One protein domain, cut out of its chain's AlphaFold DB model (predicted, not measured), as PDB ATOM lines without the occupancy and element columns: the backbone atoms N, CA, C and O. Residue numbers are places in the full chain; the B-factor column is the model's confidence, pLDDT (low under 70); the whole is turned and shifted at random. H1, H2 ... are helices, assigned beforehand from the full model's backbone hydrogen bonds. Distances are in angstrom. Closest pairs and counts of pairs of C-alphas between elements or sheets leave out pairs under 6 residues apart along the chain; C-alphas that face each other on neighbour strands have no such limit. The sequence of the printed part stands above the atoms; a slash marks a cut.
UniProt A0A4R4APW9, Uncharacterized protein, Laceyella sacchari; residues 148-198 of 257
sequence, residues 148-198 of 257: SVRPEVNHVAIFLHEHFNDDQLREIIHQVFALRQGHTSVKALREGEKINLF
ATOM      1  N   SER A 148      -9.411 -16.687  39.400       88.19
ATOM      2  CA  SER A 148      -8.082 -16.964  38.864       88.19
ATOM      3  C   SER A 148      -7.085 -16.922  40.013       88.19
ATOM      4  O   SER A 148      -7.076 -15.954  40.772       88.19
ATOM      5  N   VAL A 149      -6.263 -17.958  40.131       90.75
ATOM      6  CA  VAL A 149      -5.185 -18.059  41.118       90.75
ATOM      7  C   VAL A 149      -3.889 -18.220  40.337       90.75
ATOM      8  O   VAL A 149      -3.882 -18.867  39.287       90.75
ATOM      9  N   ARG A 150      -2.800 -17.605  40.805       87.69
ATOM     10  CA  ARG A 150      -1.486 -17.843  40.200       87.69
ATOM     11  C   ARG A 150      -1.018 -19.269  40.543       87.69
ATOM     12  O   ARG A 150      -1.366 -19.757  41.615       87.69
ATOM     13  N   PRO A 151      -0.284 -19.956  39.651       89.75
ATOM     14  CA  PRO A 151      -0.018 -21.387  39.793       89.75
ATOM     15  C   PRO A 151       1.048 -21.739  40.843       89.75
ATOM     16  O   PRO A 151       1.290 -22.922  41.068       89.75
ATOM     17  N   GLU A 152       1.708 -20.767  41.479       92.44
ATOM     18  CA  GLU A 152       2.735 -21.044  42.486       92.44
ATOM     19  C   GLU A 152       2.097 -21.477  43.816       92.44
ATOM     20  O   GLU A 152       1.152 -20.853  44.307       92.44
ATOM     21  N   VAL A 153       2.664 -22.518  44.435       89.81
ATOM     22  CA  VAL A 153       2.122 -23.202  45.627       89.81
ATOM     23  C   VAL A 153       1.740 -22.229  46.749       89.81
ATOM     24  O   VAL A 153       0.658 -22.341  47.323       89.81
ATOM     25  N   ASN A 154       2.578 -21.224  47.015       89.69
ATOM     26  CA  ASN A 154       2.337 -20.232  48.065       89.69
ATOM     27  C   ASN A 154       1.105 -19.350  47.786       89.69
ATOM     28  O   ASN A 154       0.330 -19.082  48.702       89.69
ATOM     29  N   HIS A 155       0.882 -18.931  46.534       88.81
ATOM     30  CA  HIS A 155      -0.312 -18.154  46.176       88.81
ATOM     31  C   HIS A 155      -1.580 -19.007  46.272       88.81
ATOM     32  O   HIS A 155      -2.610 -18.506  46.716       88.81
ATOM     33  N   VAL A 156      -1.504 -20.292  45.909       92.06
ATOM     34  CA  VAL A 156      -2.617 -21.238  46.080       92.06
ATOM     35  C   VAL A 156      -2.936 -21.445  47.563       92.06
ATOM     36  O   VAL A 156      -4.103 -21.373  47.939       92.06
ATOM     37  N   ALA A 157      -1.929 -21.624  48.421       90.94
ATOM     38  CA  ALA A 157      -2.119 -21.799  49.862       90.94
ATOM     39  C   ALA A 157      -2.771 -20.571  50.528       90.94
ATOM     40  O   ALA A 157      -3.756 -20.725  51.252       90.94
ATOM     41  N   ILE A 158      -2.279 -19.358  50.237       92.75
ATOM     42  CA  ILE A 158      -2.873 -18.100  50.727       92.75
ATOM     43  C   ILE A 158      -4.319 -17.971  50.234       92.75
ATOM     44  O   ILE A 158      -5.232 -17.758  51.030       92.75
ATOM     45  N   PHE A 159      -4.542 -18.172  48.933       93.81
ATOM     46  CA  PHE A 159      -5.866 -18.071  48.329       93.81
ATOM     47  C   PHE A 159      -6.881 -19.031  48.961       93.81
ATOM     48  O   PHE A 159      -8.028 -18.637  49.184       93.81
ATOM     49  N   LEU A 160      -6.469 -20.273  49.236       93.88
ATOM     50  CA  LEU A 160      -7.302 -21.277  49.892       93.88
ATOM     51  C   LEU A 160      -7.670 -20.839  51.318       93.88
ATOM     52  O   LEU A 160      -8.850 -20.824  51.657       93.88
ATOM     53  N   HIS A 161      -6.690 -20.410  52.116       91.88
ATOM     54  CA  HIS A 161      -6.909 -19.947  53.489       91.88
ATOM     55  C   HIS A 161      -7.827 -18.709  53.576       91.88
ATOM     56  O   HIS A 161      -8.647 -18.606  54.481       91.88
ATOM     57  N   GLU A 162      -7.722 -17.762  52.641       92.44
ATOM     58  CA  GLU A 162      -8.554 -16.545  52.632       92.44
ATOM     59  C   GLU A 162     -10.027 -16.785  52.256       92.44
ATOM     60  O   GLU A 162     -10.882 -15.951  52.559       92.44
ATOM     61  N   HIS A 163     -10.333 -17.875  51.547       92.12
ATOM     62  CA  HIS A 163     -11.616 -18.034  50.851       92.12
ATOM     63  C   HIS A 163     -12.419 -19.280  51.217       92.12
ATOM     64  O   HIS A 163     -13.579 -19.375  50.804       92.12
ATOM     65  N   PHE A 164     -11.829 -20.216  51.954       93.62
ATOM     66  CA  PHE A 164     -12.451 -21.479  52.332       93.62
ATOM     67  C   PHE A 164     -12.310 -21.695  53.839       93.62
ATOM     68  O   PHE A 164     -11.282 -21.372  54.425       93.62
ATOM     69  N   ASN A 165     -13.354 -22.234  54.466       93.12
ATOM     70  CA  ASN A 165     -13.310 -22.606  55.882       93.12
ATOM     71  C   ASN A 165     -12.644 -23.979  56.088       93.12
ATOM     72  O   ASN A 165     -12.440 -24.725  55.130       93.12
ATOM     73  N   ASP A 166     -12.341 -24.334  57.338       88.69
ATOM     74  CA  ASP A 166     -11.613 -25.565  57.685       88.69
ATOM     75  C   ASP A 166     -12.238 -26.843  57.093       88.69
ATOM     76  O   ASP A 166     -11.522 -27.720  56.610       88.69
ATOM     77  N   ASP A 167     -13.570 -26.946  57.070       88.62
ATOM     78  CA  ASP A 167     -14.271 -28.110  56.515       88.62
ATOM     79  C   ASP A 167     -14.168 -28.173  54.983       88.62
ATOM     80  O   ASP A 167     -13.958 -29.241  54.408       88.62
ATOM     81  N   GLN A 168     -14.239 -27.023  54.306       91.62
ATOM     82  CA  GLN A 168     -13.986 -26.930  52.867       91.62
ATOM     83  C   GLN A 168     -12.519 -27.217  52.524       91.62
ATOM     84  O   GLN A 168     -12.249 -27.850  51.505       91.62
ATOM     85  N   LEU A 169     -11.572 -26.788  53.362       93.44
ATOM     86  CA  LEU A 169     -10.147 -27.079  53.189       93.44
ATOM     87  C   LEU A 169      -9.863 -28.581  53.327       93.44
ATOM     88  O   LEU A 169      -9.150 -29.132  52.491       93.44
ATOM     89  N   ARG A 170     -10.477 -29.264  54.305       87.88
ATOM     90  CA  ARG A 170     -10.424 -30.735  54.428       87.88
ATOM     91  C   ARG A 170     -10.958 -31.430  53.177       87.88
ATOM     92  O   ARG A 170     -10.271 -32.281  52.621       87.88
ATOM     93  N   GLU A 171     -12.137 -31.040  52.698       90.50
ATOM     94  CA  GLU A 171     -12.740 -31.602  51.482       90.50
ATOM     95  C   GLU A 171     -11.837 -31.409  50.248       90.50
ATOM     96  O   GLU A 171     -11.648 -32.336  49.459       90.50
ATOM     97  N   ILE A 172     -11.214 -30.234  50.097       91.19
ATOM     98  CA  ILE A 172     -10.245 -29.964  49.023       91.19
ATOM     99  C   ILE A 172      -9.018 -30.878  49.148       91.19
ATOM    100  O   ILE A 172      -8.586 -31.449  48.147       91.19
ATOM    101  N   ILE A 173      -8.482 -31.062  50.359       89.88
ATOM    102  CA  ILE A 173      -7.355 -31.971  50.617       89.88
ATOM    103  C   ILE A 173      -7.726 -33.412  50.227       89.88
ATOM    104  O   ILE A 173      -6.989 -34.036  49.460       89.88
ATOM    105  N   HIS A 174      -8.886 -33.920  50.658       87.25
ATOM    106  CA  HIS A 174      -9.361 -35.259  50.284       87.25
ATOM    107  C   HIS A 174      -9.536 -35.419  48.766       87.25
ATOM    108  O   HIS A 174      -9.087 -36.420  48.205       87.25
ATOM    109  N   GLN A 175     -10.110 -34.429  48.072       88.56
ATOM    110  CA  GLN A 175     -10.239 -34.466  46.610       88.56
ATOM    111  C   GLN A 175      -8.876 -34.473  45.900       88.56
ATOM    112  O   GLN A 175      -8.698 -35.214  44.933       88.56
ATOM    113  N   VAL A 176      -7.892 -33.703  46.380       89.38
ATOM    114  CA  VAL A 176      -6.525 -33.700  45.825       89.38
ATOM    115  C   VAL A 176      -5.837 -35.056  46.026       89.38
ATOM    116  O   VAL A 176      -5.208 -35.559  45.092       89.38
ATOM    117  N   PHE A 177      -5.999 -35.691  47.192       86.69
ATOM    118  CA  PHE A 177      -5.505 -37.052  47.422       86.69
ATOM    119  C   PHE A 177      -6.192 -38.078  46.508       86.69
ATOM    120  O   PHE A 177      -5.500 -38.858  45.856       86.69
ATOM    121  N   ALA A 178      -7.521 -38.041  46.380       83.69
ATOM    122  CA  ALA A 178      -8.271 -38.939  45.499       83.69
ATOM    123  C   ALA A 178      -7.829 -38.824  44.026       83.69
ATOM    124  O   ALA A 178      -7.581 -39.835  43.366       83.69
ATOM    125  N   LEU A 179      -7.650 -37.596  43.521       83.94
ATOM    126  CA  LEU A 179      -7.131 -37.343  42.170       83.94
ATOM    127  C   LEU A 179      -5.723 -37.934  41.976       83.94
ATOM    128  O   LEU A 179      -5.436 -38.498  40.921       83.94
ATOM    129  N   ARG A 180      -4.854 -37.852  42.996       83.00
ATOM    130  CA  ARG A 180      -3.500 -38.432  42.963       83.00
ATOM    131  C   ARG A 180      -3.510 -39.962  42.898       83.00
ATOM    132  O   ARG A 180      -2.641 -40.522  42.238       83.00
ATOM    133  N   GLN A 181      -4.491 -40.624  43.514       83.31
ATOM    134  CA  GLN A 181      -4.670 -42.084  43.449       83.31
ATOM    135  C   GLN A 181      -5.319 -42.567  42.134       83.31
ATOM    136  O   GLN A 181      -5.760 -43.710  42.026       83.31
ATOM    137  N   GLY A 182      -5.398 -41.710  41.109       81.94
ATOM    138  CA  GLY A 182      -5.918 -42.077  39.790       81.94
ATOM    139  C   GLY A 182      -7.444 -42.076  39.684       81.94
ATOM    140  O   GLY A 182      -7.979 -42.536  38.676       81.94
ATOM    141  N   HIS A 183      -8.173 -41.538  40.669       72.25
ATOM    142  CA  HIS A 183      -9.616 -41.323  40.542       72.25
ATOM    143  C   HIS A 183      -9.875 -40.135  39.605       72.25
ATOM    144  O   HIS A 183      -9.983 -38.986  40.021       72.25
ATOM    145  N   THR A 184      -9.971 -40.420  38.306       52.84
ATOM    146  CA  THR A 184      -9.987 -39.440  37.202       52.84
ATOM    147  C   THR A 184     -11.212 -38.519  37.140       52.84
ATOM    148  O   THR A 184     -11.312 -37.702  36.225       52.84
ATOM    149  N   SER A 185     -12.159 -38.609  38.080       57.47
ATOM    150  CA  SER A 185     -13.381 -37.803  38.052       57.47
ATOM    151  C   SER A 185     -13.981 -37.541  39.434       57.47
ATOM    152  O   SER A 185     -14.513 -38.440  40.083       57.47
ATOM    153  N   VAL A 186     -14.053 -36.260  39.813       55.34
ATOM    154  CA  VAL A 186     -14.819 -35.769  40.980       55.34
ATOM    155  C   VAL A 186     -16.323 -36.084  40.859       55.34
ATOM    156  O   VAL A 186     -17.047 -36.096  41.850       55.34
ATOM    157  N   LYS A 187     -16.813 -36.387  39.646       50.91
ATOM    158  CA  LYS A 187     -18.186 -36.860  39.420       50.91
ATOM    159  C   LYS A 187     -18.390 -38.296  39.917       50.91
ATOM    160  O   LYS A 187     -19.426 -38.575  40.511       50.91
ATOM    161  N   ALA A 188     -17.394 -39.172  39.751       50.81
ATOM    162  CA  ALA A 188     -17.466 -40.556  40.229       50.81
ATOM    163  C   ALA A 188     -17.580 -40.617  41.764       50.81
ATOM    164  O   ALA A 188     -18.414 -41.352  42.284       50.81
ATOM    165  N   LEU A 189     -16.850 -39.740  42.468       51.78
ATOM    166  CA  LEU A 189     -16.923 -39.561  43.928       51.78
ATOM    167  C   LEU A 189     -18.300 -39.096  44.448       51.78
ATOM    168  O   LEU A 189     -18.545 -39.169  45.646       51.78
ATOM    169  N   ARG A 190     -19.191 -38.583  43.584       51.84
ATOM    170  CA  ARG A 190     -20.530 -38.094  43.975       51.84
ATOM    171  C   ARG A 190     -21.685 -38.979  43.521       51.84
ATOM    172  O   ARG A 190     -22.758 -38.899  44.110       51.84
ATOM    173  N   GLU A 191     -21.496 -39.750  42.454       49.72
ATOM    174  CA  GLU A 191     -22.565 -40.515  41.795       49.72
ATOM    175  C   GLU A 191     -22.439 -42.038  42.014       49.72
ATOM    176  O   GLU A 191     -23.421 -42.742  41.809       49.72
ATOM    177  N   GLY A 192     -21.271 -42.550  42.438       45.19
ATOM    178  CA  GLY A 192     -21.013 -43.993  42.575       45.19
ATOM    179  C   GLY A 192     -21.386 -44.599  43.930       45.19
ATOM    180  O   GLY A 192     -22.104 -45.592  43.989       45.19
ATOM    181  N   GLU A 193     -20.928 -43.997  45.026       42.03
ATOM    182  CA  GLU A 193     -21.149 -44.514  46.377       42.03
ATOM    183  C   GLU A 193     -21.417 -43.361  47.343       42.03
ATOM    184  O   GLU A 193     -20.728 -42.338  47.324       42.03
ATOM    185  N   LYS A 194     -22.332 -43.575  48.298       41.59
ATOM    186  CA  LYS A 194     -22.138 -42.990  49.628       41.59
ATOM    187  C   LYS A 194     -20.966 -43.731  50.267       41.59
ATOM    188  O   LYS A 194     -21.170 -44.559  51.152       41.59
ATOM    189  N   ILE A 195     -19.745 -43.416  49.830       42.53
ATOM    190  CA  ILE A 195     -18.590 -43.632  50.687       42.53
ATOM    191  C   ILE A 195     -18.931 -42.836  51.940       42.53
ATOM    192  O   ILE A 195     -19.085 -41.611  51.886       42.53
ATOM    193  N   ASN A 196     -19.103 -43.524  53.064       41.56
ATOM    194  CA  ASN A 196     -18.956 -42.863  54.344       41.56
ATOM    195  C   ASN A 196     -17.495 -42.400  54.373       41.56
ATOM    196  O   ASN A 196     -16.623 -43.132  54.809       41.56
ATOM    197  N   LEU A 197     -17.213 -41.189  53.890       42.38
ATOM    198  CA  LEU A 197     -15.901 -40.544  54.035       42.38
ATOM    199  C   LEU A 197     -15.604 -40.217  55.515       42.38
ATOM    200  O   LEU A 197     -14.486 -39.864  55.866       42.38
ATOM    201  N   PHE A 198     -16.605 -40.413  56.383       38.66
ATOM    202  CA  PHE A 198     -16.509 -40.486  57.841       38.66
ATOM    203  C   PHE A 198     -16.379 -41.919  58.401       38.66
ATOM    204  O   PHE A 198     -16.338 -42.077  59.617       38.66
TER     205      PHE A 198
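What this domain is: This is residues 148 to 198 of the 257 residues of an uncharacterized protein of Laceyella sacchari (UniProt A0A4R4APW9). H1 and the longer H2 form an open V, joined at its point by a tight link; beyond the far end of H2 come the small H3 and a tail that folds back. The printed part has 51 residues, with three named helices, H1, H2 and H3 in that order, and no named strand: all helix. It is loose, with a radius of gyration of the C-alphas of 12.8 A, and elongated, spanning 33 by 21 by 16 A.

Where its parts are: H1, residues 153 to 163, begins at C-alpha (2.122, -23.202, 45.627) and is 15.6 A long. H2, residues 166 to 180, is 21.2 A long. H3, residues 188 to 191, is 5.3 A long and ends at C-alpha (-22.565, -40.515, 41.795).

How they stand to each other: H1 and H2 are close but not clearly touching; their closest C-alphas, of Leu 160 and Leu 169, are 7.3 A apart. They run opposite ways at a steep tilt of 39 degrees. H3 is apart from both. In H1 and H2 every O i to N i+4 pair is within hydrogen-bond range; H3 is too short for such a pair, and its one O i to N i+3 pair is within range.

The domain as a whole: The C-alphas farthest apart, of Glu 152 and Lys 194, are 33.9 A apart. The printed part has no cut, and neither link is long. Residues 190 to 196 stand free, as do 151 to 156, of which 153 to 156 belong to H1. Residues 184 to 198 have pLDDT under 70.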